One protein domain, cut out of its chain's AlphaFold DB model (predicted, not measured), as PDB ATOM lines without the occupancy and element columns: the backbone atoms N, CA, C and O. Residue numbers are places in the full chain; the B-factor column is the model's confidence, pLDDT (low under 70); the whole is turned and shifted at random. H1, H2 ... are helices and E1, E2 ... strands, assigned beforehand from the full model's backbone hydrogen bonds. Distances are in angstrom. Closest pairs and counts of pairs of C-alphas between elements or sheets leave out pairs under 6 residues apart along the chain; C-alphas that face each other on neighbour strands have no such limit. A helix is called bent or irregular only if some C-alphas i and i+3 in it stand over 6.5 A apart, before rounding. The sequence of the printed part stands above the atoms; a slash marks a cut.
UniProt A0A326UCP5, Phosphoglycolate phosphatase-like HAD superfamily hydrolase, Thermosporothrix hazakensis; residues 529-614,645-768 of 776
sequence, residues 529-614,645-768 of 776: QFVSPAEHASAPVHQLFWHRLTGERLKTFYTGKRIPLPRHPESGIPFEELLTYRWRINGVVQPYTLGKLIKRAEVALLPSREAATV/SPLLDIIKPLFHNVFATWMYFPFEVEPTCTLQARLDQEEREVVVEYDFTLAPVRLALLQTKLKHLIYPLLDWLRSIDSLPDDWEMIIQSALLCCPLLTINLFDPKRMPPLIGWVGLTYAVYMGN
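This is residues 529 to 614 and 645 to 768 of the 776 residues of the protein "Phosphoglycolate phosphatase-like HAD superfamily hydrolase" of Thermosporothrix hazakensis (UniProt A0A326UCP5). What would one see first? A three-stranded sheet, E2 E5 E4, lies over H13, one half of the helical hairpin H12 and H13 that makes the core, and shorter helices, among them H3, H4, H6, H7 and H8, pack round H12. The long helix H11, bent but nearly straight, packs on H8 with its arm H11a, and two short strands, E1 and E3, lie at the far end from the larger sheet. What is it built of? The printed part has 210 residues with 13 named helices and five named strands, mostly helix, in the order E1 H1 H2 H3 H4 H5 E2 H6 E3 H7 H8 H9 H10 E4 E5 H11 H12 H13; the larger sheet is mixed, the pair E1 E3 antiparallel. The whole is compact, with a radius of gyration of the C-alphas of 17.6 A and spans of 52 by 38 by 32 A.

Where are the strands? E2 is residues 582 to 585, E5 residues 685 to 690, 16.1 A long, and E4 residues 675 to 680, 16.2 A. E1, residues 529 to 531, begins with C-alpha 529 at (133.503, 283.102, 368.614), and E3 is residues 611 to 614. Where are the long helices? H12 is residues 727 to 741, 20.7 A, and H13 residues 753 to 768, 22.6 A, ending with C-alpha 768 at (118.742, 270.067, 345.944). H11, residues 696 to 719, was assigned as one helix by its hydrogen bonds but is bent, with C-alphas 708 and 711 7.0 A apart; its arms are H11a, 696 to 708, 18.0 A, and H11b, 711 to 719, 12.1 A. Which helices are shorter? They are H1, 533 to 537; H2, 540 to 544; H3, 546 to 550; H4, 552 to 558; H5, 575 to 578; H6, 594 to 604; H7, 646 to 649; H8, 651 to 658; H9, 661 to 664; and H10, 666 to 672. H10 and H12 are only just irregular: C-alphas 668 and 671, and C-alphas 736 and 739, are 6.6 A apart.

How is the larger sheet joined, and what is on it? E5, the inner strand, is antiparallel to E4, with N 678 and O 687 2.8 A apart, and parallel to E2, with N 686 and O 582 2.7 A apart. H13 is on one face, making two layers, a helix layer on a sheet; its height over the sheet is 9.3 A, and it runs across the strands, at 76 degrees to E2 on the local plane. What does the hub touch? H12 touches H3, H4, H6, H7, H8 and H13, for instance H13 at Leu 736 and Ala 763, C-alphas 4.4 A apart, a shallow tilt of 11 degrees, opposite ways. H6 touches it at a steep tilt of 56 degrees, the closest C-alphas, of Ala 601 and Ser 733, 4.6 A apart; the helix packing is mostly crossed. Where do the others lie? H9 and H10 touch H13, with closest C-alphas of Trp 662 and Ile 755, 6.8 A, and of Pro 666 and Ile 755, 6.3 A; H8 touches H11a at Val 658 and Arg 698, C-alphas 5.1 A apart, and H11b is near H7. H2 is close but not clearly touching H7, 7.4 A between the C-alphas of Val 541 and Asp 649, as is H5 to H6, 7.5 A between those of Leu 578 and Leu 594. E1 and E3 are antiparallel, with N 529 and O 613 2.8 A apart, and H1 comes closest to E3 at the C-alphas of His 536 and Ala 611, 7.2 A. How regular are the helix backbones? Every O i to N i+4 pair is within hydrogen-bond range in H1, H3, H4, H6, H8, H11a, H11b and H13; H12 has 9 of 11, H10 1 of 3 with 2 of 4 O i to N i+3 pairs, and H2 0 of 1 with 2 of 2. H5, H7 and H9 are too short for such a pair.

How large is it, and is it whole? The two C-alphas farthest apart, of Glu 570 and Ile 720, are 54.0 A apart. Residues 615 to 644 are not printed, and C-alphas 614 and 645 are 6.2 A apart across the cut. Which links are long, and how confident is the model? The long links are H4 to H5, 16 residues, and H12 to H13, 11 residues. The mean pLDDT of the printed part is 94.2, and no printed residue is under 70.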
ATOM      1  N   GLN A 529     134.243 282.253 367.692       95.75
ATOM      2  CA  GLN A 529     133.503 283.102 368.614       95.75
ATOM      3  C   GLN A 529     131.994 282.989 368.366       95.75
ATOM      4  O   GLN A 529     131.543 282.974 367.220       95.75
ATOM      5  N   PHE A 530     131.207 282.981 369.438       94.44
ATOM      6  CA  PHE A 530     129.755 283.145 369.359       94.44
ATOM      7  C   PHE A 530     129.406 284.628 369.382       94.44
ATOM      8  O   PHE A 530     129.942 285.384 370.194       94.44
ATOM      9  N   VAL A 531     128.524 285.038 368.478       93.62
ATOM     10  CA  VAL A 531     128.090 286.431 368.348       93.62
ATOM     11  C   VAL A 531     126.571 286.512 368.340       93.62
ATOM     12  O   VAL A 531     125.877 285.545 368.008       93.62
ATOM     13  N   SER A 532     126.058 287.682 368.702       93.50
ATOM     14  CA  SER A 532     124.622 287.955 368.679       93.50
ATOM     15  C   SER A 532     124.061 287.951 367.244       93.50
ATOM     16  O   SER A 532     124.806 288.183 366.285       93.50
ATOM     17  N   PRO A 533     122.735 287.780 367.057       93.69
ATOM     18  CA  PRO A 533     122.106 287.878 365.738       93.69
ATOM     19  C   PRO A 533     122.386 289.202 365.020       93.69
ATOM     20  O   PRO A 533     122.528 289.226 363.801       93.69
ATOM     21  N   ALA A 534     122.466 290.305 365.772       93.12
ATOM     22  CA  ALA A 534     122.729 291.629 365.218       93.12
ATOM     23  C   ALA A 534     124.172 291.760 364.705       93.12
ATOM     24  O   ALA A 534     124.393 292.286 363.617       93.12
ATOM     25  N   GLU A 535     125.147 291.246 365.460       91.31
ATOM     26  CA  GLU A 535     126.551 291.229 365.039       91.31
ATOM     27  C   GLU A 535     126.753 290.327 363.821       91.31
ATOM     28  O   GLU A 535     127.389 290.748 362.857       91.31
ATOM     29  N   HIS A 536     126.162 289.128 363.819       93.56
ATOM     30  CA  HIS A 536     126.236 288.219 362.674       93.56
ATOM     31  C   HIS A 536     125.648 288.859 361.412       93.56
ATOM     32  O   HIS A 536     126.296 288.865 360.368       93.56
ATOM     33  N   ALA A 537     124.480 289.501 361.526       93.81
ATOM     34  CA  ALA A 537     123.827 290.165 360.403       93.81
ATOM     35  C   ALA A 537     124.639 291.314 359.782       93.81
ATOM     36  O   ALA A 537     124.393 291.676 358.634       93.81
ATOM     37  N   SER A 538     125.609 291.873 360.513       91.31
ATOM     38  CA  SER A 538     126.505 292.915 360.000       91.31
ATOM     39  C   SER A 538     127.655 292.379 359.133       91.31
ATOM     40  O   SER A 538     128.379 293.166 358.522       91.31
ATOM     41  N   ALA A 539     127.844 291.056 359.068       92.50
ATOM     42  CA  ALA A 539     128.983 290.466 358.383       92.50
ATOM     43  C   ALA A 539     128.914 290.655 356.850       92.50
ATOM     44  O   ALA A 539     127.906 290.300 356.226       92.50
ATOM     45  N   PRO A 540     130.002 291.115 356.196       91.69
ATOM     46  CA  PRO A 540     130.011 291.378 354.753       91.69
ATOM     47  C   PRO A 540     129.664 290.170 353.871       91.69
ATOM     48  O   PRO A 540     129.134 290.341 352.772       91.69
ATOM     49  N   VAL A 541     129.923 288.940 354.334       94.00
ATOM     50  CA  VAL A 541     129.680 287.708 353.563       94.00
ATOM     51  C   VAL A 541     128.215 287.550 353.133       94.00
ATOM     52  O   VAL A 541     127.939 286.999 352.066       94.00
ATOM     53  N   HIS A 542     127.256 288.084 353.898       95.25
ATOM     54  CA  HIS A 542     125.833 287.994 353.557       95.25
ATOM     55  C   HIS A 542     125.498 288.728 352.253       95.25
ATOM     56  O   HIS A 542     124.511 288.391 351.588       95.25
ATOM     57  N   GLN A 543     126.356 289.663 351.823       92.94
ATOM     58  CA  GLN A 543     126.239 290.341 350.534       92.94
ATOM     59  C   GLN A 543     126.465 289.403 349.346       92.94
ATOM     60  O   GLN A 543     125.979 289.676 348.250       92.94
ATOM     61  N   LEU A 544     127.189 288.299 349.527       90.75
ATOM     62  CA  LEU A 544     127.417 287.307 348.474       90.75
ATOM     63  C   LEU A 544     126.194 286.416 348.240       90.75
ATOM     64  O   LEU A 544     126.024 285.903 347.136       90.75
ATOM     65  N   PHE A 545     125.337 286.286 349.255       96.06
ATOM     66  CA  PHE A 545     124.225 285.347 349.268       96.06
ATOM     67  C   PHE A 545     122.896 286.067 349.531       96.06
ATOM     68  O   PHE A 545     122.262 286.557 348.595       96.06
ATOM     69  N   TRP A 546     122.487 286.171 350.799       96.88
ATOM     70  CA  TRP A 546     121.147 286.592 351.198       96.88
ATOM     71  C   TRP A 546     120.757 287.970 350.653       96.88
ATOM     72  O   TRP A 546     119.705 288.078 350.034       96.88
ATOM     73  N   HIS A 547     121.607 288.998 350.766       94.44
ATOM     74  CA  HIS A 547     121.255 290.339 350.271       94.44
ATOM     75  C   HIS A 547     121.133 290.409 348.741       94.44
ATOM     76  O   HIS A 547     120.348 291.199 348.223       94.44
ATOM     77  N   ARG A 548     121.877 289.589 347.984       93.38
ATOM     78  CA  ARG A 548     121.689 289.490 346.523       93.38
ATOM     79  C   ARG A 548     120.403 288.746 346.178       93.38
ATOM     80  O   ARG A 548     119.740 289.112 345.209       93.38
ATOM     81  N   LEU A 549     120.066 287.722 346.957       96.06
ATOM     82  CA  LEU A 549     118.862 286.925 346.758       96.06
ATOM     83  C   LEU A 549     117.597 287.751 347.030       96.06
ATOM     84  O   LEU A 549     116.674 287.729 346.221       96.06
ATOM     85  N   THR A 550     117.570 288.489 348.142       95.31
ATOM     86  CA  THR A 550     116.402 289.262 348.604       95.31
ATOM     87  C   THR A 550     116.388 290.714 348.124       95.31
ATOM     88  O   THR A 550     115.339 291.358 348.140       95.31
ATOM     89  N   GLY A 551     117.537 291.237 347.693       89.38
ATOM     90  CA  GLY A 551     117.684 292.587 347.159       89.38
ATOM     91  C   GLY A 551     117.464 292.669 345.646       89.38
ATOM     92  O   GLY A 551     116.714 291.903 345.042       89.38
ATOM     93  N   GLU A 552     118.135 293.628 345.007       87.50
ATOM     94  CA  GLU A 552     117.908 293.946 343.591       87.50
ATOM     95  C   GLU A 552     118.582 292.983 342.604       87.50
ATOM     96  O   GLU A 552     118.207 292.962 341.435       87.50
ATOM     97  N   ARG A 553     119.562 292.168 343.025       90.31
ATOM     98  CA  ARG A 553     120.365 291.344 342.096       90.31
ATOM     99  C   ARG A 553     119.517 290.287 341.384       90.31
ATOM    100  O   ARG A 553     119.524 290.258 340.156       90.31
ATOM    101  N   LEU A 554     118.775 289.464 342.132       93.94
ATOM    102  CA  LEU A 554     117.881 288.453 341.552       93.94
ATOM    103  C   LEU A 554     116.842 289.104 340.625       93.94
ATOM    104  O   LEU A 554     116.643 288.643 339.501       93.94
ATOM    105  N   LYS A 555     116.245 290.221 341.069       93.38
ATOM    106  CA  LYS A 555     115.254 290.974 340.288       93.38
ATOM    107  C   LYS A 555     115.835 291.483 338.975       93.38
ATOM    108  O   LYS A 555     115.298 291.209 337.908       93.38
ATOM    109  N   THR A 556     116.977 292.163 339.060       93.62
ATOM    110  CA  THR A 556     117.696 292.728 337.915       93.62
ATOM    111  C   THR A 556     118.104 291.649 336.928       93.62
ATOM    112  O   THR A 556     118.151 291.917 335.731       93.62
ATOM    113  N   PHE A 557     118.424 290.440 337.389       94.62
ATOM    114  CA  PHE A 557     118.827 289.352 336.506       94.62
ATOM    115  C   PHE A 557     117.633 288.682 335.832       94.62
ATOM    116  O   PHE A 557     117.686 288.533 334.611       94.62
ATOM    117  N   TYR A 558     116.555 288.374 336.562       96.44
ATOM    118  CA  TYR A 558     115.534 287.437 336.075       96.44
ATOM    119  C   TYR A 558     114.072 287.892 336.195       96.44
ATOM    120  O   TYR A 558     113.271 287.513 335.346       96.44
ATOM    121  N   THR A 559     113.697 288.671 337.212       94.31
ATOM    122  CA  THR A 559     112.279 289.004 337.459       94.31
ATOM    123  C   THR A 559     111.681 289.810 336.308       94.31
ATOM    124  O   THR A 559     112.269 290.786 335.842       94.31
ATOM    125  N   GLY A 560     110.500 289.395 335.848       94.50
ATOM    126  CA  GLY A 560     109.797 289.984 334.709       94.50
ATOM    127  C   GLY A 560     110.448 289.695 333.353       94.50
ATOM    128  O   GLY A 560     110.051 290.290 332.352       94.50
ATOM    129  N   LYS A 561     111.453 288.811 333.296       95.31
ATOM    130  CA  LYS A 561     112.163 288.461 332.060       95.31
ATOM    131  C   LYS A 561     111.794 287.071 331.560       95.31
ATOM    132  O   LYS A 561     111.318 286.212 332.297       95.31
ATOM    133  N   ARG A 562     112.070 286.843 330.275       95.38
ATOM    134  CA  ARG A 562     111.977 285.525 329.640       95.38
ATOM    135  C   ARG A 562     113.354 284.875 329.582       95.38
ATOM    136  O   ARG A 562     114.321 285.516 329.179       95.38
ATOM    137  N   ILE A 563     113.416 283.608 329.966       95.56
ATOM    138  CA  ILE A 563     114.609 282.769 329.924       95.56
ATOM    139  C   ILE A 563     114.672 282.087 328.551       95.56
ATOM    140  O   ILE A 563     113.793 281.271 328.262       95.56
ATOM    141  N   PRO A 564     115.654 282.412 327.691       94.44
ATOM    142  CA  PRO A 564     115.760 281.819 326.358       94.44
ATOM    143  C   PRO A 564     116.065 280.323 326.456       94.44
ATOM    144  O   PRO A 564     116.857 279.915 327.304       94.44
ATOM    145  N   LEU A 565     115.471 279.498 325.590       91.56
ATOM    146  CA  LEU A 565     115.828 278.076 325.497       91.56
ATOM    147  C   LEU A 565     117.143 277.883 324.717       91.56
ATOM    148  O   LEU A 565     117.422 278.679 323.822       91.56
ATOM    149  N   PRO A 566     117.929 276.818 324.984       87.62
ATOM    150  CA  PRO A 566     119.249 276.633 324.366       87.62
ATOM    151  C   PRO A 566     119.238 276.560 322.833       87.62
ATOM    152  O   PRO A 566     120.111 277.129 322.191       87.62
ATOM    153  N   ARG A 567     118.258 275.858 322.241       82.25
ATOM    154  CA  ARG A 567     118.164 275.646 320.779       82.25
ATOM    155  C   ARG A 567     117.209 276.601 320.067       82.25
ATOM    156  O   ARG A 567     117.384 276.854 318.883       82.25
ATOM    157  N   HIS A 568     116.220 277.112 320.796       84.19
ATOM    158  CA  HIS A 568     115.153 277.975 320.286       84.19
ATOM    159  C   HIS A 568     114.975 279.182 321.218       84.19
ATOM    160  O   HIS A 568     113.995 279.231 321.971       84.19
ATOM    161  N   PRO A 569     115.939 280.126 321.257       82.06
ATOM    162  CA  PRO A 569     115.916 281.253 322.190       82.06
ATOM    163  C   PRO A 569     114.618 282.074 322.144       82.06
ATOM    164  O   PRO A 569     114.172 282.586 323.171       82.06
ATOM    165  N   GLU A 570     113.982 282.151 320.976       83.12
ATOM    166  CA  GLU A 570     112.692 282.799 320.728       83.12
ATOM    167  C   GLU A 570     111.522 282.159 321.491       83.12
ATOM    168  O   GLU A 570     110.565 282.844 321.849       83.12
ATOM    169  N   SER A 571     111.627 280.868 321.806       86.06
ATOM    170  CA  SER A 571     110.619 280.086 322.534       86.06
ATOM    171  C   SER A 571     110.860 280.081 324.050       86.06
ATOM    172  O   SER A 571     110.446 279.159 324.750       86.06
ATOM    173  N   GLY A 572     111.563 281.091 324.574       89.06
ATOM    174  CA  GLY A 572     111.897 281.198 325.996       89.06
ATOM    175  C   GLY A 572     110.681 281.207 326.930       89.06
ATOM    176  O   GLY A 572     109.580 281.556 326.514       89.06
ATOM    177  N   ILE A 573     110.878 280.883 328.207       94.50
ATOM    178  CA  ILE A 573     109.832 280.783 329.246       94.50
ATOM    179  C   ILE A 573     109.902 281.981 330.211       94.50
ATOM    180  O   ILE A 573     111.007 282.391 330.567       94.50
ATOM    181  N   PRO A 574     108.779 282.583 330.651       96.50
ATOM    182  CA  PRO A 574     108.797 283.560 331.743       96.50
ATOM    183  C   PRO A 574     109.495 282.996 332.985       96.50
ATOM    184  O   PRO A 574     109.244 281.854 333.377       96.50
ATOM    185  N   PHE A 575     110.359 283.782 333.627       97.19
ATOM    186  CA  PHE A 575     111.097 283.314 334.799       97.19
ATOM    187  C   PHE A 575     110.156 282.849 335.917       97.19
ATOM    188  O   PHE A 575     110.357 281.781 336.487       97.19
ATOM    189  N   GLU A 576     109.085 283.600 336.171       97.06
ATOM    190  CA  GLU A 576     108.068 283.298 337.182       97.06
ATOM    191  C   GLU A 576     107.368 281.962 336.923       97.06
ATOM    192  O   GLU A 576     107.026 281.241 337.862       97.06
ATOM    193  N   GLU A 577     107.182 281.610 335.652       96.44
ATOM    194  CA  GLU A 577     106.614 280.330 335.255       96.44
ATOM    195  C   GLU A 577     107.621 279.201 335.514       96.44
ATOM    196  O   GLU A 577     107.286 278.223 336.186       96.44
ATOM    197  N   LEU A 578     108.884 279.378 335.113       96.88
ATOM    198  CA  LEU A 578     109.962 278.403 335.323       96.88
ATOM    199  C   LEU A 578     110.184 278.043 336.804       96.88
ATOM    200  O   LEU A 578     110.512 276.897 337.118       96.88
ATOM    201  N   LEU A 579     109.952 278.978 337.735       97.69
ATOM    202  CA  LEU A 579     110.050 278.732 339.186       97.69
ATOM    203  C   LEU A 579     109.160 277.580 339.679       97.69
ATOM    204  O   LEU A 579     109.434 276.978 340.724       97.69
ATOM    205  N   THR A 580     108.087 277.290 338.950       96.94
ATOM    206  CA  THR A 580     107.082 276.287 339.319       96.94
ATOM    207  C   THR A 580     107.337 274.910 338.711       96.94
ATOM    208  O   THR A 580     106.679 273.952 339.112       96.94
ATOM    209  N   TYR A 581     108.266 274.799 337.758       97.88
ATOM    210  CA  TYR A 581     108.519 273.547 337.055       97.88
ATOM    211  C   TYR A 581     109.321 272.586 337.932       97.88
ATOM    212  O   TYR A 581     110.261 272.987 338.630       97.88
ATOM    213  N   ARG A 582     108.953 271.305 337.882       97.31
ATOM    214  CA  ARG A 582     109.776 270.203 338.395       97.31
ATOM    215  C   ARG A 582     110.982 270.012 337.486       97.31
ATOM    216  O   ARG A 582     110.915 270.341 336.311       97.31
ATOM    217  N   TRP A 583     112.083 269.509 338.029       97.81
ATOM    218  CA  TRP A 583     113.319 269.337 337.271       97.81
ATOM    219  C   TRP A 583     113.712 267.870 337.234       97.81
ATOM    220  O   TRP A 583     113.739 267.208 338.270       97.81
ATOM    221  N   ARG A 584     114.061 267.387 336.047       97.56
ATOM    222  CA  ARG A 584     114.715 266.103 335.820       97.56
ATOM    223  C   ARG A 584     116.052 266.390 335.160       97.56
ATOM    224  O   ARG A 584     116.080 266.968 334.081       97.56
ATOM    225  N   ILE A 585     117.140 266.041 335.830       95.94
ATOM    226  CA  ILE A 585     118.504 266.339 335.386       95.94
ATOM    227  C   ILE A 585     119.232 265.011 335.207       95.94
ATOM    228  O   ILE A 585     119.352 264.266 336.179       95.94
ATOM    229  N   ASN A 586     119.688 264.717 333.988       94.12
ATOM    230  CA  ASN A 586     120.339 263.457 333.607       94.12
ATOM    231  C   ASN A 586     119.551 262.232 334.109       94.12
ATOM    232  O   ASN A 586     120.054 261.398 334.863       94.12
ATOM    233  N   GLY A 587     118.256 262.190 333.785       93.62
ATOM    234  CA  GLY A 587     117.311 261.165 334.245       93.62
ATOM    235  C   GLY A 587     116.835 261.261 335.708       93.62
ATOM    236  O   GLY A 587     115.811 260.656 336.041       93.62
ATOM    237  N   VAL A 588     117.488 262.044 336.576       94.06
ATOM    238  CA  VAL A 588     117.190 262.108 338.021       94.06
ATOM    239  C   VAL A 588     116.209 263.232 338.357       94.06
ATOM    240  O   VAL A 588     116.491 264.414 338.141       94.06
ATOM    241  N   VAL A 589     115.064 262.870 338.946       95.75
ATOM    242  CA  VAL A 589     114.056 263.828 339.430       95.75
ATOM    243  C   VAL A 589     114.571 264.563 340.660       95.75
ATOM    244  O   VAL A 589     114.966 263.947 341.646       95.75
ATOM    245  N   GLN A 590     114.524 265.889 340.606       96.56
ATOM    246  CA  GLN A 590     114.956 266.763 341.685       96.56
ATOM    247  C   GLN A 590     113.824 266.981 342.707       96.56
ATOM    248  O   GLN A 590     112.686 267.238 342.299       96.56
ATOM    249  N   PRO A 591     114.108 266.929 344.024       95.31
ATOM    250  CA  PRO A 591     113.095 267.068 345.075       95.31
ATOM    251  C   PRO A 591     112.304 268.383 345.051       95.31
ATOM    252  O   PRO A 591     111.104 268.400 345.328       95.31
ATOM    253  N   TYR A 592     112.969 269.495 344.742       97.56
ATOM    254  CA  TYR A 592     112.401 270.836 344.817       97.56
ATOM    255  C   TYR A 592     112.538 271.588 343.495       97.56
ATOM    256  O   TYR A 592     113.567 271.529 342.818       97.56
ATOM    257  N   THR A 593     111.502 272.366 343.172       98.25
ATOM    258  CA  THR A 593     111.530 273.336 342.073       98.25
ATOM    259  C   THR A 593     112.463 274.501 342.400       98.25
ATOM    260  O   THR A 593     112.714 274.801 343.572       98.25
ATOM    261  N   LEU A 594     112.908 275.233 341.375       98.31
ATOM    262  CA  LEU A 594     113.732 276.434 341.557       98.31
ATOM    263  C   LEU A 594     113.074 277.463 342.493       98.31
ATOM    264  O   LEU A 594     113.734 278.007 343.377       98.31
ATOM    265  N   GLY A 595     111.762 277.689 342.367       98.06
ATOM    266  CA  GLY A 595     111.030 278.601 343.250       98.06
ATOM    267  C   GLY A 595     111.047 278.154 344.711       98.06
ATOM    268  O   GLY A 595     111.231 278.974 345.614       98.06
ATOM    269  N   LYS A 596     110.916 276.845 344.965       98.19
ATOM    270  CA  LYS A 596     110.994 276.308 346.326       98.19
ATOM    271  C   LYS A 596     112.410 276.415 346.888       98.19
ATOM    272  O   LYS A 596     112.546 276.757 348.059       98.19
ATOM    273  N   LEU A 597     113.440 276.183 346.073       98.50
ATOM    274  CA  LEU A 597     114.842 276.371 346.462       98.50
ATOM    275  C   LEU A 597     115.145 277.823 346.850       98.50
ATOM    276  O   LEU A 597     115.727 278.053 347.905       98.50
ATOM    277  N   ILE A 598     114.680 278.800 346.065       98.38
ATOM    278  CA  ILE A 598     114.830 280.230 346.387       98.38
ATOM    279  C   ILE A 598     114.185 280.548 347.740       98.38
ATOM    280  O   ILE A 598     114.823 281.154 348.598       98.38
ATOM    281  N   LYS A 599     112.958 280.070 347.990       98.00
ATOM    282  CA  LYS A 599     112.280 280.272 349.283       98.00
ATOM    283  C   LYS A 599     112.970 279.582 350.451       98.00
ATOM    284  O   LYS A 599     113.005 280.131 351.547       98.00
ATOM    285  N   ARG A 600     113.542 278.400 350.227       97.62
ATOM    286  CA  ARG A 600     114.384 277.726 351.223       97.62
ATOM    287  C   ARG A 600     115.615 278.576 351.543       97.62
ATOM    288  O   ARG A 600     115.888 278.800 352.717       97.62
ATOM    289  N   ALA A 601     116.284 279.118 350.529       98.06
ATOM    290  CA  ALA A 601     117.471 279.948 350.705       98.06
ATOM    291  C   ALA A 601     117.189 281.285 351.412       98.06
ATOM    292  O   ALA A 601     117.984 281.693 352.256       98.06
ATOM    293  N   GLU A 602     116.045 281.931 351.153       96.88
ATOM    294  CA  GLU A 602     115.615 283.140 351.884       96.88
ATOM    295  C   GLU A 602     115.555 282.913 353.406       96.88
ATOM    296  O   GLU A 602     115.927 283.799 354.177       96.88
ATOM    297  N   VAL A 603     115.117 281.719 353.827       95.69
ATOM    298  CA  VAL A 603     114.990 281.329 355.240       95.69
ATOM    299  C   VAL A 603     116.320 280.827 355.800       95.69
ATOM    300  O   VAL A 603     116.784 281.323 356.824       95.69
ATOM    301  N   ALA A 604     116.970 279.873 355.129       95.94
ATOM    302  CA  ALA A 604     118.197 279.239 355.617       95.94
ATOM    303  C   ALA A 604     119.402 280.186 355.644       95.94
ATOM    304  O   ALA A 604     120.316 279.978 356.432       95.94
ATOM    305  N   LEU A 605     119.406 281.244 354.832       96.81
ATOM    306  CA  LEU A 605     120.505 282.212 354.789       96.81
ATOM    307  C   LEU A 605     120.188 283.523 355.513       96.81
ATOM    308  O   LEU A 605     120.985 284.456 355.426       96.81
ATOM    309  N   LEU A 606     119.047 283.611 356.215       95.62
ATOM    310  CA  LEU A 606     118.674 284.799 356.983       95.62
ATOM    311  C   LEU A 606     119.804 285.169 357.970       95.62
ATOM    312  O   LEU A 606     120.090 284.348 358.851       95.62
ATOM    313  N   PRO A 607     120.425 286.362 357.854       93.94
ATOM    314  CA  PRO A 607     121.621 286.715 358.624       93.94
ATOM    315  C   PRO A 607     121.386 286.847 360.130       93.94
ATOM    316  O   PRO A 607     122.249 286.490 360.924       93.94
ATOM    317  N   SER A 608     120.205 287.330 360.529       92.25
ATOM    318  CA  SER A 608     119.847 287.614 361.924       92.25
ATOM    319  C   SER A 608     119.560 286.343 362.731       92.25
ATOM    320  O   SER A 608     118.436 286.119 363.176       92.25
ATOM    321  N   ARG A 609     120.587 285.515 362.926       88.75
ATOM    322  CA  ARG A 609     120.573 284.311 363.763       88.75
ATOM    323  C   ARG A 609     121.820 284.257 364.636       88.75
ATOM    324  O   ARG A 609     122.879 284.720 364.212       88.75
ATOM    325  N   GLU A 610     121.697 283.653 365.811       87.12
ATOM    326  CA  GLU A 610     122.869 283.253 366.590       87.12
ATOM    327  C   GLU A 610     123.667 282.223 365.792       87.12
ATOM    328  O   GLU A 610     123.100 281.334 365.154       87.12
ATOM    329  N   ALA A 611     124.987 282.378 365.776       87.31
ATOM    330  CA  ALA A 611     125.865 281.475 365.053       87.31
ATOM    331  C   ALA A 611     127.242 281.408 365.713       87.31
ATOM    332  O   ALA A 611     127.782 282.415 366.182       87.31
ATOM    333  N   ALA A 612     127.841 280.220 365.670       93.69
ATOM    334  CA  ALA A 612     129.283 280.089 365.774       93.69
ATOM    335  C   ALA A 612     129.923 280.756 364.549       93.69
ATOM    336  O   ALA A 612     129.606 280.430 363.400       93.69
ATOM    337  N   THR A 613     130.814 281.711 364.797       96.94
ATOM    338  CA  THR A 613     131.490 282.488 363.759       96.94
ATOM    339  C   THR A 613     132.996 282.366 363.868       96.94
ATOM    340  O   THR A 613     133.553 282.171 364.946       96.94
ATOM    341  N   VAL A 614     133.661 282.526 362.736       98.00
ATOM    342  CA  VAL A 614     135.115 282.502 362.588       98.00
ATOM    343  C   VAL A 614     135.549 283.752 361.842       98.00
ATOM    344  O   VAL A 614     134.723 284.419 361.216       98.00
ATOM    345  N   SER A 645     129.780 282.800 359.757       96.00
ATOM    346  CA  SER A 645     129.679 281.339 359.786       96.00
ATOM    347  C   SER A 645     130.738 280.665 358.893       96.00
ATOM    348  O   SER A 645     130.821 280.995 357.703       96.00
ATOM    349  N   PRO A 646     131.490 279.667 359.402       97.19
ATOM    350  CA  PRO A 646     132.432 278.903 358.581       97.19
ATOM    351  C   PRO A 646     131.725 278.100 357.478       97.19
ATOM    352  O   PRO A 646     132.318 277.835 356.435       97.19
ATOM    353  N   LEU A 647     130.440 277.759 357.660       96.56
ATOM    354  CA  LEU A 647     129.642 277.084 356.631       96.56
ATOM    355  C   LEU A 647     129.374 277.983 355.423       96.56
ATOM    356  O   LEU A 647     129.173 277.463 354.336       96.56
ATOM    357  N   LEU A 648     129.356 279.308 355.592       96.81
ATOM    358  CA  LEU A 648     129.199 280.250 354.479       96.81
ATOM    359  C   LEU A 648     130.543 280.601 353.836       96.81
ATOM    360  O   LEU A 648     130.606 280.759 352.616       96.81
ATOM    361  N   ASP A 649     131.609 280.691 354.639       97.69
ATOM    362  CA  ASP A 649     132.944 281.107 354.186       97.69
ATOM    363  C   ASP A 649     133.504 280.207 353.076       97.69
ATOM    364  O   ASP A 649     134.096 280.686 352.110       97.69
ATOM    365  N   ILE A 650     133.269 278.897 353.181       96.81
ATOM    366  CA  ILE A 650     133.849 277.905 352.269       96.81
ATOM    367  C   ILE A 650     133.087 277.750 350.949       96.81
ATOM    368  O   ILE A 650     133.631 277.195 349.995       96.81
ATOM    369  N   ILE A 651     131.831 278.202 350.864       97.31
ATOM    370  CA  ILE A 651     130.928 277.781 349.780       97.31
ATOM    371  C   ILE A 651     131.221 278.482 348.469       97.31
ATOM    372  O   ILE A 651     131.296 277.827 347.428       97.31
ATOM    373  N   LYS A 652     131.422 279.801 348.501       95.31
ATOM    374  CA  LYS A 652     131.752 280.530 347.280       95.31
ATOM    375  C   LYS A 652     133.115 280.090 346.719       95.31
ATOM    376  O   LYS A 652     133.154 279.741 345.537       95.31
ATOM    377  N   PRO A 653     134.198 279.994 347.518       96.00
ATOM    378  CA  PRO A 653     135.448 279.389 347.063       96.00
ATOM    379  C   PRO A 653     135.259 277.974 346.512       96.00
ATOM    380  O   PRO A 653     135.733 277.692 345.420       96.00
ATOM    381  N   LEU A 654     134.524 277.096 347.203       97.25
ATOM    382  CA  LEU A 654     134.265 275.734 346.731       97.25
ATOM    383  C   LEU A 654     133.600 275.726 345.351       97.25
ATOM    384  O   LEU A 654     134.097 275.071 344.437       97.25
ATOM    385  N   PHE A 655     132.512 276.482 345.186       96.94
ATOM    386  CA  PHE A 655     131.792 276.545 343.919       96.94
ATOM    387  C   PHE A 655     132.685 277.067 342.790       96.94
ATOM    388  O   PHE A 655     132.822 276.426 341.748       96.94
ATOM    389  N   HIS A 656     133.324 278.218 343.008       96.25
ATOM    390  CA  HIS A 656     134.105 278.883 341.969       96.25
ATOM    391  C   HIS A 656     135.409 278.160 341.626       96.25
ATOM    392  O   HIS A 656     135.847 278.230 340.480       96.25
ATOM    393  N   ASN A 657     136.014 277.465 342.588       95.94
ATOM    394  CA  ASN A 657     137.291 276.781 342.394       95.94
ATOM    395  C   ASN A 657     137.132 275.393 341.774       95.94
ATOM    396  O   ASN A 657     138.114 274.861 341.267       95.94
ATOM    397  N   VAL A 658     135.937 274.803 341.835       96.25
ATOM    398  CA  VAL A 658     135.687 273.442 341.344       96.25
ATOM    399  C   VAL A 658     134.758 273.443 340.134       96.25
ATOM    400  O   VAL A 658     135.082 272.831 339.125       96.25
ATOM    401  N   PHE A 659     133.620 274.133 340.212       95.12
ATOM    402  CA  PHE A 659     132.497 273.905 339.296       95.12
ATOM    403  C   PHE A 659     132.275 275.025 338.275       95.12
ATOM    404  O   PHE A 659     131.505 274.850 337.337       95.12
ATOM    405  N   ALA A 660     132.913 276.185 338.442       93.69
ATOM    406  CA  ALA A 660     132.577 277.389 337.682       93.69
ATOM    407  C   ALA A 660     133.381 277.595 336.383       93.69
ATOM    408  O   ALA A 660     133.336 278.692 335.831       93.69
ATOM    409  N   THR A 661     134.100 276.595 335.859       92.31
ATOM    410  CA  THR A 661     134.877 276.748 334.608       92.31
ATOM    411  C   THR A 661     134.004 277.243 333.445       92.31
ATOM    412  O   THR A 661     134.386 278.180 332.745       92.31
ATOM    413  N   TRP A 662     132.777 276.723 333.312       92.88
ATOM    414  CA  TRP A 662     131.789 277.189 332.325       92.88
ATOM    415  C   TRP A 662     131.392 278.662 332.498       92.88
ATOM    416  O   TRP A 662     131.040 279.324 331.528       92.88
ATOM    417  N   MET A 663     131.452 279.193 333.722       92.75
ATOM    418  CA  MET A 663     131.074 280.575 334.021       92.75
ATOM    419  C   MET A 663     132.153 281.560 333.569       92.75
ATOM    420  O   MET A 663     131.830 282.666 333.142       92.75
ATOM    421  N   TYR A 664     133.425 281.174 333.691       90.38
ATOM    422  CA  TYR A 664     134.556 282.038 333.355       90.38
ATOM    423  C   TYR A 664     134.980 281.942 331.888       90.38
ATOM    424  O   TYR A 664     135.442 282.939 331.337       90.38
ATOM    425  N   PHE A 665     134.775 280.786 331.250       91.50
ATOM    426  CA  PHE A 665     135.143 280.539 329.852       91.50
ATOM    427  C   PHE A 665     133.935 280.087 329.007       91.50
ATOM    428  O   PHE A 665     133.982 279.035 328.367       91.50
ATOM    429  N   PRO A 666     132.823 280.846 328.987       92.06
ATOM    430  CA  PRO A 666     131.564 280.366 328.420       92.06
ATOM    431  C   PRO A 666     131.650 280.058 326.920       92.06
ATOM    432  O   PRO A 666     131.141 279.035 326.473       92.06
ATOM    433  N   PHE A 667     132.350 280.891 326.149       91.25
ATOM    434  CA  PHE A 667     132.520 280.698 324.704       91.25
ATOM    435  C   PHE A 667     133.531 279.599 324.344       91.25
ATOM    436  O   PHE A 667     133.508 279.096 323.227       91.25
ATOM    437  N   GLU A 668     134.412 279.218 325.273       90.50
ATOM    438  CA  GLU A 668     135.319 278.078 325.085       90.50
ATOM    439  C   GLU A 668     134.620 276.761 325.429       90.50
ATOM    440  O   GLU A 668     134.868 275.744 324.788       90.50
ATOM    441  N   VAL A 669     133.729 276.779 326.426       90.44
ATOM    442  CA  VAL A 669     132.987 275.592 326.866       90.44
ATOM    443  C   VAL A 669     131.825 275.268 325.926       90.44
ATOM    444  O   VAL A 669     131.606 274.091 325.644       90.44
ATOM    445  N   GLU A 670     131.106 276.272 325.409       91.75
ATOM    446  CA  GLU A 670     129.909 276.078 324.568       91.75
ATOM    447  C   GLU A 670     130.105 275.086 323.409       91.75
ATOM    448  O   GLU A 670     129.295 274.166 323.305       91.75
ATOM    449  N   PRO A 671     131.167 275.165 322.582       90.88
ATOM    450  CA  PRO A 671     131.349 274.242 321.459       90.88
ATOM    451  C   PRO A 671     131.623 272.791 321.875       90.88
ATOM    452  O   PRO A 671     131.476 271.883 321.062       90.88
ATOM    453  N   THR A 672     132.058 272.578 323.118       89.00
ATOM    454  CA  THR A 672     132.443 271.261 323.654       89.00
ATOM    455  C   THR A 672     131.390 270.651 324.575       89.00
ATOM    456  O   THR A 672     131.559 269.517 325.010       89.00
ATOM    457  N   CYS A 673     130.318 271.389 324.878       90.12
ATOM    458  CA  CYS A 673     129.262 270.958 325.781       90.12
ATOM    459  C   CYS A 673     127.968 270.684 325.013       90.12
ATOM    460  O   CYS A 673     127.426 271.554 324.327       90.12
ATOM    461  N   THR A 674     127.421 269.489 325.193       90.69
ATOM    462  CA  THR A 674     126.070 269.149 324.762       90.69
ATOM    463  C   THR A 674     125.109 269.372 325.920       90.69
ATOM    464  O   THR A 674     125.217 268.740 326.968       90.69
ATOM    465  N   LEU A 675     124.108 270.228 325.714       93.38
ATOM    466  CA  LEU A 675     122.976 270.364 326.627       93.38
ATOM    467  C   LEU A 675     121.664 270.392 325.844       93.38
ATOM    468  O   LEU A 675     121.504 271.126 324.865       93.38
ATOM    469  N   GLN A 676     120.699 269.597 326.298       91.94
ATOM    470  CA  GLN A 676     119.320 269.621 325.832       91.94
ATOM    471  C   GLN A 676     118.415 269.955 327.009       91.94
ATOM    472  O   GLN A 676     118.396 269.228 327.993       91.94
ATOM    473  N   ALA A 677     117.651 271.039 326.893       93.12
ATOM    474  CA  ALA A 677     116.596 271.382 327.837       93.12
ATOM    475  C   ALA A 677     115.250 271.330 327.111       93.12
ATOM    476  O   ALA A 677     115.032 272.076 326.151       93.12
ATOM    477  N   ARG A 678     114.355 270.446 327.557       91.75
ATOM    478  CA  ARG A 678     112.980 270.323 327.059       91.75
ATOM    479  C   ARG A 678     112.010 270.772 328.144       91.75
ATOM    480  O   ARG A 678     112.098 270.320 329.282       91.75
ATOM    481  N   LEU A 679     111.073 271.635 327.767       92.50
ATOM    482  CA  LEU A 679     109.941 272.001 328.611       92.50
ATOM    483  C   LEU A 679     108.766 271.078 328.301       92.50
ATOM    484  O   LEU A 679     108.312 271.009 327.161       92.50
ATOM    485  N   ASP A 680     108.277 270.392 329.322       91.06
ATOM    486  CA  ASP A 680     107.028 269.649 329.297       91.06
ATOM    487  C   ASP A 680     105.939 270.511 329.947       91.06
ATOM    488  O   ASP A 680     105.919 270.700 331.166       91.06
ATOM    489  N   GLN A 681     105.097 271.139 329.122       87.44
ATOM    490  CA  GLN A 681     104.075 272.069 329.615       87.44
ATOM    491  C   GLN A 681     102.922 271.355 330.326       87.44
ATOM    492  O   GLN A 681     102.359 271.926 331.258       87.44
ATOM    493  N   GLU A 682     102.596 270.125 329.923       87.69
ATOM    494  CA  GLU A 682     101.499 269.352 330.514       87.69
ATOM    495  C   GLU A 682     101.875 268.881 331.923       87.69
ATOM    496  O   GLU A 682     101.152 269.144 332.885       87.69
ATOM    497  N   GLU A 683     103.064 268.293 332.073       89.69
ATOM    498  CA  GLU A 683     103.554 267.790 333.364       89.69
ATOM    499  C   GLU A 683     104.195 268.875 334.250       89.69
ATOM    500  O   GLU A 683     104.506 268.643 335.430       89.69
ATOM    501  N   ARG A 684     104.387 270.080 333.689       93.75
ATOM    502  CA  ARG A 684     105.173 271.185 334.266       93.75
ATOM    503  C   ARG A 684     106.554 270.701 334.714       93.75
ATOM    504  O   ARG A 684     106.975 270.935 335.851       93.75
ATOM    505  N   GLU A 685     107.250 270.000 333.823       96.06
ATOM    506  CA  GLU A 685     108.581 269.432 334.054       96.06
ATOM    507  C   GLU A 685     109.601 270.025 333.071       96.06
ATOM    508  O   GLU A 685     109.341 270.182 331.882       96.06
ATOM    509  N   VAL A 686     110.773 270.397 333.573       96.00
ATOM    510  CA  VAL A 686     111.962 270.714 332.784       96.00
ATOM    511  C   VAL A 686     112.832 269.464 332.783       96.00
ATOM    512  O   VAL A 686     113.280 269.022 333.844       96.00
ATOM    513  N   VAL A 687     113.099 268.916 331.602       96.44
ATOM    514  CA  VAL A 687     114.028 267.796 331.423       96.44
ATOM    515  C   VAL A 687     115.323 268.335 330.835       96.44
ATOM    516  O   VAL A 687     115.316 268.869 329.725       96.44
ATOM    517  N   VAL A 688     116.417 268.206 331.582       96.06
ATOM    518  CA  VAL A 688     117.760 268.597 331.158       96.06
ATOM    519  C   VAL A 688     118.651 267.368 331.058       96.06
ATOM    520  O   VAL A 688     118.831 266.651 332.037       96.06
ATOM    521  N   GLU A 689     119.250 267.180 329.890       94.31
ATOM    522  CA  GLU A 689     120.299 266.192 329.641       94.31
ATOM    523  C   GLU A 689     121.560 266.940 329.206       94.31
ATOM    524  O   GLU A 689     121.509 267.735 328.260       94.31
ATOM    525  N   TYR A 690     122.676 266.735 329.907       91.19
ATOM    526  CA  TYR A 690     123.938 267.414 329.616       91.19
ATOM    527  C   TYR A 690     125.168 266.551 329.933       91.19
ATOM    528  O   TYR A 690     125.122 265.688 330.811       91.19
ATOM    529  N   ASP A 691     126.270 266.810 329.227       89.44
ATOM    530  CA  ASP A 691     127.518 266.028 329.273       89.44
ATOM    531  C   ASP A 691     128.707 266.762 329.923       89.44
ATOM    532  O   ASP A 691     129.834 266.264 329.908       89.44
ATOM    533  N   PHE A 692     128.483 267.945 330.504       87.38
ATOM    534  CA  PHE A 692     129.562 268.728 331.103       87.38
ATOM    535  C   PHE A 692     130.132 268.019 332.338       87.38
ATOM    536  O   PHE A 692     129.440 267.818 333.338       87.38
ATOM    537  N   THR A 693     131.421 267.697 332.275       87.06
ATOM    538  CA  THR A 693     132.166 267.011 333.337       87.06
ATOM    539  C   THR A 693     133.274 267.899 333.895       87.06
ATOM    540  O   THR A 693     133.754 268.826 333.240       87.06
ATOM    541  N   LEU A 694     133.669 267.636 335.141       90.62
ATOM    542  CA  LEU A 694     134.797 268.327 335.758       90.62
ATOM    543  C   LEU A 694     136.115 267.812 335.179       90.62
ATOM    544  O   LEU A 694     136.310 266.606 335.039       90.62
ATOM    545  N   ALA A 695     137.047 268.728 334.915       92.75
ATOM    546  CA  ALA A 695     138.415 268.355 334.575       92.75
ATOM    547  C   ALA A 695     139.073 267.565 335.731       92.75
ATOM    548  O   ALA A 695     138.754 267.837 336.896       92.75
ATOM    549  N   PRO A 696     140.028 266.652 335.453       94.19
ATOM    550  CA  PRO A 696     140.674 265.822 336.477       94.19
ATOM    551  C   PRO A 696     141.206 266.614 337.679       94.19
ATOM    552  O   PRO A 696     140.836 266.323 338.815       94.19
ATOM    553  N   VAL A 697     141.933 267.710 337.434       95.44
ATOM    554  CA  VAL A 697     142.446 268.601 338.490       95.44
ATOM    555  C   VAL A 697     141.338 269.211 339.363       95.44
ATOM    556  O   VAL A 697     141.500 269.355 340.575       95.44
ATOM    557  N   ARG A 698     140.166 269.535 338.795       95.25
ATOM    558  CA  ARG A 698     139.018 270.070 339.552       95.25
ATOM    559  C   ARG A 698     138.358 268.997 340.403       95.25
ATOM    560  O   ARG A 698     137.968 269.282 341.535       95.25
ATOM    561  N   LEU A 699     138.269 267.774 339.887       94.62
ATOM    562  CA  LEU A 699     137.795 266.628 340.656       94.62
ATOM    563  C   LEU A 699     138.755 266.321 341.817       94.62
ATOM    564  O   LEU A 699     138.308 266.173 342.954       94.62
ATOM    565  N   ALA A 700     140.068 266.325 341.574       95.62
ATOM    566  CA  ALA A 700     141.081 266.141 342.612       95.62
ATOM    567  C   ALA A 700     140.994 267.224 343.707       95.62
ATOM    568  O   ALA A 700     141.071 266.919 344.902       95.62
ATOM    569  N   LEU A 701     140.747 268.484 343.330       95.88
ATOM    570  CA  LEU A 701     140.484 269.569 344.280       95.88
ATOM    571  C   LEU A 701     139.205 269.365 345.088       95.88
ATOM    572  O   LEU A 701     139.209 269.614 346.294       95.88
ATOM    573  N   LEU A 702     138.115 268.934 344.450       96.31
ATOM    574  CA  LEU A 702     136.863 268.643 345.146       96.31
ATOM    575  C   LEU A 702     137.089 267.583 346.223       96.31
ATOM    576  O   LEU A 702     136.736 267.802 347.381       96.31
ATOM    577  N   GLN A 703     137.745 266.479 345.860       95.69
ATOM    578  CA  GLN A 703     138.060 265.398 346.792       95.69
ATOM    579  C   GLN A 703     138.976 265.873 347.925       95.69
ATOM    580  O   GLN A 703     138.748 265.554 349.094       95.69
ATOM    581  N   THR A 704     139.959 266.715 347.604       97.19
ATOM    582  CA  THR A 704     140.855 267.324 348.595       97.19
ATOM    583  C   THR A 704     140.090 268.199 349.583       97.19
ATOM    584  O   THR A 704     140.216 268.000 350.792       97.19
ATOM    585  N   LYS A 705     139.233 269.110 349.105       96.94
ATOM    586  CA  LYS A 705     138.407 269.978 349.963       96.94
ATOM    587  C   LYS A 705     137.413 269.177 350.797       96.94
ATOM    588  O   LYS A 705     137.236 269.473 351.976       96.94
ATOM    589  N   LEU A 706     136.780 268.151 350.227       96.00
ATOM    590  CA  LEU A 706     135.875 267.277 350.974       96.00
ATOM    591  C   LEU A 706     136.610 266.609 352.142       96.00
ATOM    592  O   LEU A 706     136.177 266.725 353.289       96.00
ATOM    593  N   LYS A 707     137.751 265.974 351.858       96.31
ATOM    594  CA  LYS A 707     138.537 265.204 352.827       96.31
ATOM    595  C   LYS A 707     139.239 266.063 353.880       96.31
ATOM    596  O   LYS A 707     139.241 265.685 355.047       96.31
ATOM    597  N   HIS A 708     139.850 267.177 353.481       97.81
ATOM    598  CA  HIS A 708     140.744 267.961 354.341       97.81
ATOM    599  C   HIS A 708     140.115 269.242 354.903       97.81
ATOM    600  O   HIS A 708     140.696 269.824 355.810       97.81
ATOM    601  N   LEU A 709     138.944 269.675 354.418       97.62
ATOM    602  CA  LEU A 709     138.261 270.880 354.908       97.62
ATOM    603  C   LEU A 709     136.821 270.602 355.346       97.62
ATOM    604  O   LEU A 709     136.490 270.820 356.506       97.62
ATOM    605  N   ILE A 710     135.965 270.107 354.449       96.75
ATOM    606  CA  ILE A 710     134.511 270.065 354.673       96.75
ATOM    607  C   ILE A 710     134.130 269.027 355.733       96.75
ATOM    608  O   ILE A 710     133.491 269.402 356.713       96.75
ATOM    609  N   TYR A 711     134.518 267.748 355.595       96.44
ATOM    610  CA  TYR A 711     134.195 266.761 356.640       96.44
ATOM    611  C   TYR A 711     134.836 267.106 357.989       96.44
ATOM    612  O   TYR A 711     134.101 267.142 358.976       96.44
ATOM    613  N   PRO A 712     136.137 267.467 358.060       98.31
ATOM    614  CA  PRO A 712     136.741 267.856 359.332       98.31
ATOM    615  C   PRO A 712     136.100 269.100 359.967       98.31
ATOM    616  O   PRO A 712     136.040 269.184 361.192       98.31
ATOM    617  N   LEU A 713     135.609 270.060 359.171       97.88
ATOM    618  CA  LEU A 713     134.860 271.215 359.672       97.88
ATOM    619  C   LEU A 713     133.541 270.775 360.308       97.88
ATOM    620  O   LEU A 713     133.248 271.184 361.429       97.88
ATOM    621  N   LEU A 714     132.755 269.949 359.613       97.31
ATOM    622  CA  LEU A 714     131.468 269.466 360.120       97.31
ATOM    623  C   LEU A 714     131.643 268.633 361.392       97.31
ATOM    624  O   LEU A 714     130.896 268.816 362.352       97.31
ATOM    625  N   ASP A 715     132.649 267.760 361.420       97.94
ATOM    626  CA  ASP A 715     132.965 266.945 362.591       97.94
ATOM    627  C   ASP A 715     133.431 267.807 363.765       97.94
ATOM    628  O   ASP A 715     132.993 267.594 364.895       97.94
ATOM    629  N   TRP A 716     134.253 268.827 363.502       98.00
ATOM    630  CA  TRP A 716     134.656 269.783 364.529       98.00
ATOM    631  C   TRP A 716     133.455 270.557 365.085       98.00
ATOM    632  O   TRP A 716     133.256 270.539 366.296       98.00
ATOM    633  N   LEU A 717     132.615 271.162 364.239       97.12
ATOM    634  CA  LEU A 717     131.421 271.893 364.687       97.12
ATOM    635  C   LEU A 717     130.468 270.999 365.487       97.12
ATOM    636  O   LEU A 717     129.923 271.442 366.495       97.12
ATOM    637  N   ARG A 718     130.305 269.733 365.085       97.19
ATOM    638  CA  ARG A 718     129.505 268.751 365.830       97.19
ATOM    639  C   ARG A 718     130.122 268.439 367.194       97.19
ATOM    640  O   ARG A 718     129.398 268.330 368.175       97.19
ATOM    641  N   SER A 719     131.449 268.329 367.276       97.06
ATOM    642  CA  SER A 719     132.154 268.038 368.534       97.06
ATOM    643  C   SER A 719     132.043 269.147 369.587       97.06
ATOM    644  O   SER A 719     132.207 268.872 370.773       97.06
ATOM    645  N   ILE A 720     131.749 270.380 369.163       95.38
ATOM    646  CA  ILE A 720     131.561 271.548 370.037       95.38
ATOM    647  C   ILE A 720     130.092 271.999 370.112       95.38
ATOM    648  O   ILE A 720     129.829 273.145 370.469       95.38
ATOM    649  N   ASP A 721     129.151 271.134 369.718       94.56
ATOM    650  CA  ASP A 721     127.703 271.399 369.727       94.56
ATOM    651  C   ASP A 721     127.310 272.718 369.028       94.56
ATOM    652  O   ASP A 721     126.464 273.483 369.477       94.56
ATOM    653  N   SER A 722     128.010 273.033 367.934       94.69
ATOM    654  CA  SER A 722     127.859 274.289 367.184       94.69
ATOM    655  C   SER A 722     127.474 274.077 365.721       94.69
ATOM    656  O   SER A 722     127.472 275.031 364.942       94.69
ATOM    657  N   LEU A 723     127.193 272.834 365.319       95.88
ATOM    658  CA  LEU A 723     126.679 272.519 363.990       95.88
ATOM    659  C   LEU A 723     125.156 272.745 363.983       95.88
ATOM    660  O   LEU A 723     124.464 272.015 364.687       95.88
ATOM    661  N   PRO A 724     124.619 273.709 363.210       93.19
ATOM    662  CA  PRO A 724     123.177 273.958 363.174       93.19
ATOM    663  C   PRO A 724     122.396 272.743 362.666       93.19
ATOM    664  O   PRO A 724     122.849 272.090 361.731       93.19
ATOM    665  N   ASP A 725     121.194 272.490 363.188       93.69
ATOM    666  CA  ASP A 725     120.338 271.382 362.724       93.69
ATOM    667  C   ASP A 725     120.026 271.459 361.215       93.69
ATOM    668  O   ASP A 725     119.878 270.438 360.545       93.69
ATOM    669  N   ASP A 726     119.964 272.674 360.659       94.06
ATOM    670  CA  ASP A 726     119.702 272.956 359.246       94.06
ATOM    671  C   ASP A 726     120.981 273.151 358.401       94.06
ATOM    672  O   ASP A 726     120.907 273.678 357.288       94.06
ATOM    673  N   TRP A 727     122.157 272.713 358.875       94.88
ATOM    674  CA  TRP A 727     123.450 272.951 358.209       94.88
ATOM    675  C   TRP A 727     123.494 272.505 356.735       94.88
ATOM    676  O   TRP A 727     124.056 273.215 355.896       94.88
ATOM    677  N   GLU A 728     122.876 271.370 356.388       95.00
ATOM    678  CA  GLU A 728     122.800 270.894 354.998       95.00
ATOM    679  C   GLU A 728     122.033 271.881 354.122       95.00
ATOM    680  O   GLU A 728     122.462 272.221 353.018       95.00
ATOM    681  N   MET A 729     120.916 272.391 354.645       95.69
ATOM    682  CA  MET A 729     120.074 273.361 353.963       95.69
ATOM    683  C   MET A 729     120.802 274.697 353.790       95.69
ATOM    684  O   MET A 729     120.638 275.329 352.745       95.69
ATOM    685  N   ILE A 730     121.628 275.112 354.757       96.38
ATOM    686  CA  ILE A 730     122.490 276.300 354.648       96.38
ATOM    687  C   ILE A 730     123.479 276.132 353.487       96.38
ATOM    688  O   ILE A 730     123.524 276.983 352.596       96.38
ATOM    689  N   ILE A 731     124.226 275.021 353.452       96.88
ATOM    690  CA  ILE A 731     125.210 274.730 352.395       96.88
ATOM    691  C   ILE A 731     124.540 274.674 351.017       96.88
ATOM    692  O   ILE A 731     124.983 275.347 350.087       96.88
ATOM    693  N   GLN A 732     123.445 273.921 350.886       97.69
ATOM    694  CA  GLN A 732     122.675 273.803 349.643       97.69
ATOM    695  C   GLN A 732     122.154 275.163 349.164       97.69
ATOM    696  O   GLN A 732     122.265 275.506 347.986       97.69
ATOM    697  N   SER A 733     121.629 275.976 350.082       98.38
ATOM    698  CA  SER A 733     121.102 277.306 349.768       98.38
ATOM    699  C   SER A 733     122.197 278.272 349.317       98.38
ATOM    700  O   SER A 733     121.993 279.052 348.387       98.38
ATOM    701  N   ALA A 734     123.370 278.225 349.948       98.00
ATOM    702  CA  ALA A 734     124.513 279.036 349.542       98.00
ATOM    703  C   ALA A 734     125.075 278.578 348.179       98.00
ATOM    704  O   ALA A 734     125.412 279.417 347.339       98.00
ATOM    705  N   LEU A 735     125.098 277.267 347.908       98.00
ATOM    706  CA  LEU A 735     125.498 276.715 346.610       98.00
ATOM    707  C   LEU A 735     124.523 277.078 345.487       98.00
ATOM    708  O   LEU A 735     124.984 277.423 344.408       98.00
ATOM    709  N   LEU A 736     123.208 277.084 345.739       98.19
ATOM    710  CA  LEU A 736     122.195 277.599 344.803       98.19
ATOM    711  C   LEU A 736     122.516 279.040 344.375       98.19
ATOM    712  O   LEU A 736     122.406 279.393 343.199       98.19
ATOM    713  N   CYS A 737     122.903 279.879 345.337       97.94
ATOM    714  CA  CYS A 737     123.160 281.298 345.110       97.94
ATOM    715  C   CYS A 737     124.392 281.551 344.227       97.94
ATOM    716  O   CYS A 737     124.409 282.535 343.491       97.94
ATOM    717  N   CYS A 738     125.415 280.692 344.273       96.62
ATOM    718  CA  CYS A 738     126.680 280.916 343.564       96.62
ATOM    719  C   CYS A 738     126.517 281.049 342.030       96.62
ATOM    720  O   CYS A 738     126.893 282.099 341.496       96.62
ATOM    721  N   PRO A 739     125.924 280.080 341.302       96.00
ATOM    722  CA  PRO A 739     125.643 280.220 339.875       96.00
ATOM    723  C   PRO A 739     124.518 281.216 339.580       96.00
ATOM    724  O   PRO A 739     124.575 281.905 338.568       96.00
ATOM    725  N   LEU A 740     123.513 281.316 340.457       96.69
ATOM    726  CA  LEU A 740     122.313 282.117 340.203       96.69
ATOM    727  C   LEU A 740     122.543 283.629 340.371       96.69
ATOM    728  O   LEU A 740     121.891 284.428 339.712       96.69
ATOM    729  N   LEU A 741     123.431 284.054 341.276       94.81
ATOM    730  CA  LEU A 741     123.520 285.459 341.704       94.81
ATOM    731  C   LEU A 741     124.873 286.122 341.433       94.81
ATOM    732  O   LEU A 741     125.002 287.335 341.636       94.81
ATOM    733  N   THR A 742     125.886 285.373 340.991       90.19
ATOM    734  CA  THR A 742     127.214 285.950 340.725       90.19
ATOM    735  C   THR A 742     127.256 286.723 339.410       90.19
ATOM    736  O   THR A 742     127.785 287.835 339.371       90.19
ATOM    737  N   ILE A 743     126.646 286.183 338.356       89.88
ATOM    738  CA  ILE A 743     126.535 286.812 337.036       89.88
ATOM    739  C   ILE A 743     125.132 286.583 336.469       89.88
ATOM    740  O   ILE A 743     124.476 285.605 336.815       89.88
ATOM    741  N   ASN A 744     124.663 287.480 335.600       92.88
ATOM    742  CA  ASN A 744     123.432 287.247 334.855       92.88
ATOM    743  C   ASN A 744     123.662 286.107 333.850       92.88
ATOM    744  O   ASN A 744     124.338 286.308 332.841       92.88
ATOM    745  N   LEU A 745     123.079 284.936 334.120       95.44
ATOM    746  CA  LEU A 745     123.206 283.735 333.281       95.44
ATOM    747  C   LEU A 745     122.675 283.912 331.849       95.44
ATOM    748  O   LEU A 745     123.009 283.112 330.985       95.44
ATOM    749  N   PHE A 746     121.873 284.945 331.580       94.56
ATOM    750  CA  PHE A 746     121.288 285.197 330.260       94.56
ATOM    751  C   PHE A 746     121.573 286.625 329.769       94.56
ATOM    752  O   PHE A 746     120.724 287.270 329.155       94.56
ATOM    753  N   ASP A 747     122.764 287.151 330.073       90.25
ATOM    754  CA  ASP A 747     123.294 288.352 329.417       90.25
ATOM    755  C   ASP A 747     123.841 287.988 328.021       90.25
ATOM    756  O   ASP A 747     124.890 287.339 327.941       90.25
ATOM    757  N   PRO A 748     123.205 288.439 326.920       82.50
ATOM    758  CA  PRO A 748     123.575 288.029 325.565       82.50
ATOM    759  C   PRO A 748     124.977 288.487 325.148       82.50
ATOM    760  O   PRO A 748     125.518 287.972 324.175       82.50
ATOM    761  N   LYS A 749     125.583 289.451 325.856       84.19
ATOM    762  CA  LYS A 749     126.951 289.912 325.565       84.19
ATOM    763  C   LYS A 749     128.030 289.046 326.210       84.19
ATOM    764  O   LYS A 749     129.193 289.172 325.842       84.19
ATOM    765  N   ARG A 750     127.680 288.250 327.222       82.81
ATOM    766  CA  ARG A 750     128.652 287.556 328.084       82.81
ATOM    767  C   ARG A 750     128.432 286.058 328.180       82.81
ATOM    768  O   ARG A 750     129.388 285.349 328.461       82.81
ATOM    769  N   MET A 751     127.196 285.601 328.004       90.12
ATOM    770  CA  MET A 751     126.805 284.228 328.280       90.12
ATOM    771  C   MET A 751     125.904 283.702 327.158       90.12
ATOM    772  O   MET A 751     124.786 284.204 326.996       90.12
ATOM    773  N   PRO A 752     126.346 282.694 326.387       92.19
ATOM    774  CA  PRO A 752     125.472 282.007 325.449       92.19
ATOM    775  C   PRO A 752     124.303 281.320 326.177       92.19
ATOM    776  O   PRO A 752     124.504 280.800 327.282       92.19
ATOM    777  N   PRO A 753     123.094 281.256 325.584       92.38
ATOM    778  CA  PRO A 753     121.929 280.636 326.221       92.38
ATOM    779  C   PRO A 753     122.175 279.204 326.710       92.38
ATOM    780  O   PRO A 753     121.721 278.851 327.797       92.38
ATOM    781  N   LEU A 754     122.922 278.396 325.947       93.88
ATOM    782  CA  LEU A 754     123.270 277.023 326.322       93.88
ATOM    783  C   LEU A 754     124.029 276.979 327.653       93.88
ATOM    784  O   LEU A 754     123.641 276.244 328.560       93.88
ATOM    785  N   ILE A 755     125.055 277.817 327.810       95.06
ATOM    786  CA  ILE A 755     125.838 277.899 329.050       95.06
ATOM    787  C   ILE A 755     125.024 278.516 330.190       95.06
ATOM    788  O   ILE A 755     125.133 278.077 331.335       95.06
ATOM    789  N   GLY A 756     124.138 279.469 329.892       95.44
ATOM    790  CA  GLY A 756     123.167 279.967 330.867       95.44
ATOM    791  C   GLY A 756     122.325 278.840 331.479       95.44
ATOM    792  O   GLY A 756     122.112 278.804 332.694       95.44
ATOM    793  N   TRP A 757     121.916 277.866 330.659       96.06
ATOM    794  CA  TRP A 757     121.219 276.660 331.112       96.06
ATOM    795  C   TRP A 757     122.108 275.674 331.869       96.06
ATOM    796  O   TRP A 757     121.619 275.069 332.824       96.06
ATOM    797  N   VAL A 758     123.398 275.550 331.535       95.50
ATOM    798  CA  VAL A 758     124.360 274.812 332.379       95.50
ATOM    799  C   VAL A 758     124.364 275.425 333.781       95.50
ATOM    800  O   VAL A 758     124.141 274.725 334.767       95.50
ATOM    801  N   GLY A 759     124.502 276.750 333.880       95.94
ATOM    802  CA  GLY A 759     124.490 277.449 335.163       95.94
ATOM    803  C   GLY A 759     123.196 277.281 335.954       95.94
ATOM    804  O   GLY A 759     123.236 277.049 337.164       95.94
ATOM    805  N   LEU A 760     122.045 277.337 335.282       96.69
ATOM    806  CA  LEU A 760     120.749 277.137 335.930       96.69
ATOM    807  C   LEU A 760     120.571 275.693 336.421       96.69
ATOM    808  O   LEU A 760     120.060 275.468 337.519       96.69
ATOM    809  N   THR A 761     121.061 274.726 335.646       96.06
ATOM    810  CA  THR A 761     121.088 273.305 336.018       96.06
ATOM    811  C   THR A 761     121.948 273.088 337.258       96.06
ATOM    812  O   THR A 761     121.494 272.445 338.202       96.06
ATOM    813  N   TYR A 762     123.135 273.701 337.320       96.00
ATOM    814  CA  TYR A 762     123.987 273.691 338.514       96.00
ATOM    815  C   TYR A 762     123.289 274.306 339.734       96.00
ATOM    816  O   TYR A 762     123.346 273.730 340.821       96.00
ATOM    817  N   ALA A 763     122.592 275.433 339.559       97.44
ATOM    818  CA  ALA A 763     121.846 276.088 340.635       97.44
ATOM    819  C   ALA A 763     120.792 275.146 341.240       97.44
ATOM    820  O   ALA A 763     120.739 274.959 342.458       97.44
ATOM    821  N   VAL A 764     119.981 274.512 340.388       97.69
ATOM    822  CA  VAL A 764     118.923 273.589 340.821       97.69
ATOM    823  C   VAL A 764     119.504 272.306 341.407       97.69
ATOM    824  O   VAL A 764     119.055 271.864 342.467       97.69
ATOM    825  N   TYR A 765     120.498 271.714 340.746       95.94
ATOM    826  CA  TYR A 765     121.102 270.460 341.181       95.94
ATOM    827  C   TYR A 765     121.788 270.621 342.540       95.94
ATOM    828  O   TYR A 765     121.512 269.858 343.463       95.94
ATOM    829  N   MET A 766     122.632 271.639 342.712       95.38
ATOM    830  CA  MET A 766     123.338 271.848 343.980       95.38
ATOM    831  C   MET A 766     122.422 272.367 345.088       95.38
ATOM    832  O   MET A 766     122.623 272.019 346.248       95.38
ATOM    833  N   GLY A 767     121.389 273.143 344.750       96.69
ATOM    834  CA  GLY A 767     120.368 273.548 345.715       96.69
ATOM    835  C   GLY A 767     119.549 272.375 346.265       96.69
ATOM    836  O   GLY A 767     119.048 272.455 347.382       96.69
ATOM    837  N   ASN A 768     119.421 271.285 345.504       96.25
ATOM    838  CA  ASN A 768     118.742 270.067 345.944       96.25
ATOM    839  C   ASN A 768     119.677 269.066 346.635       96.25
ATOM    840  O   ASN A 768     119.298 268.490 347.650       96.25
TER     841      ASN A 768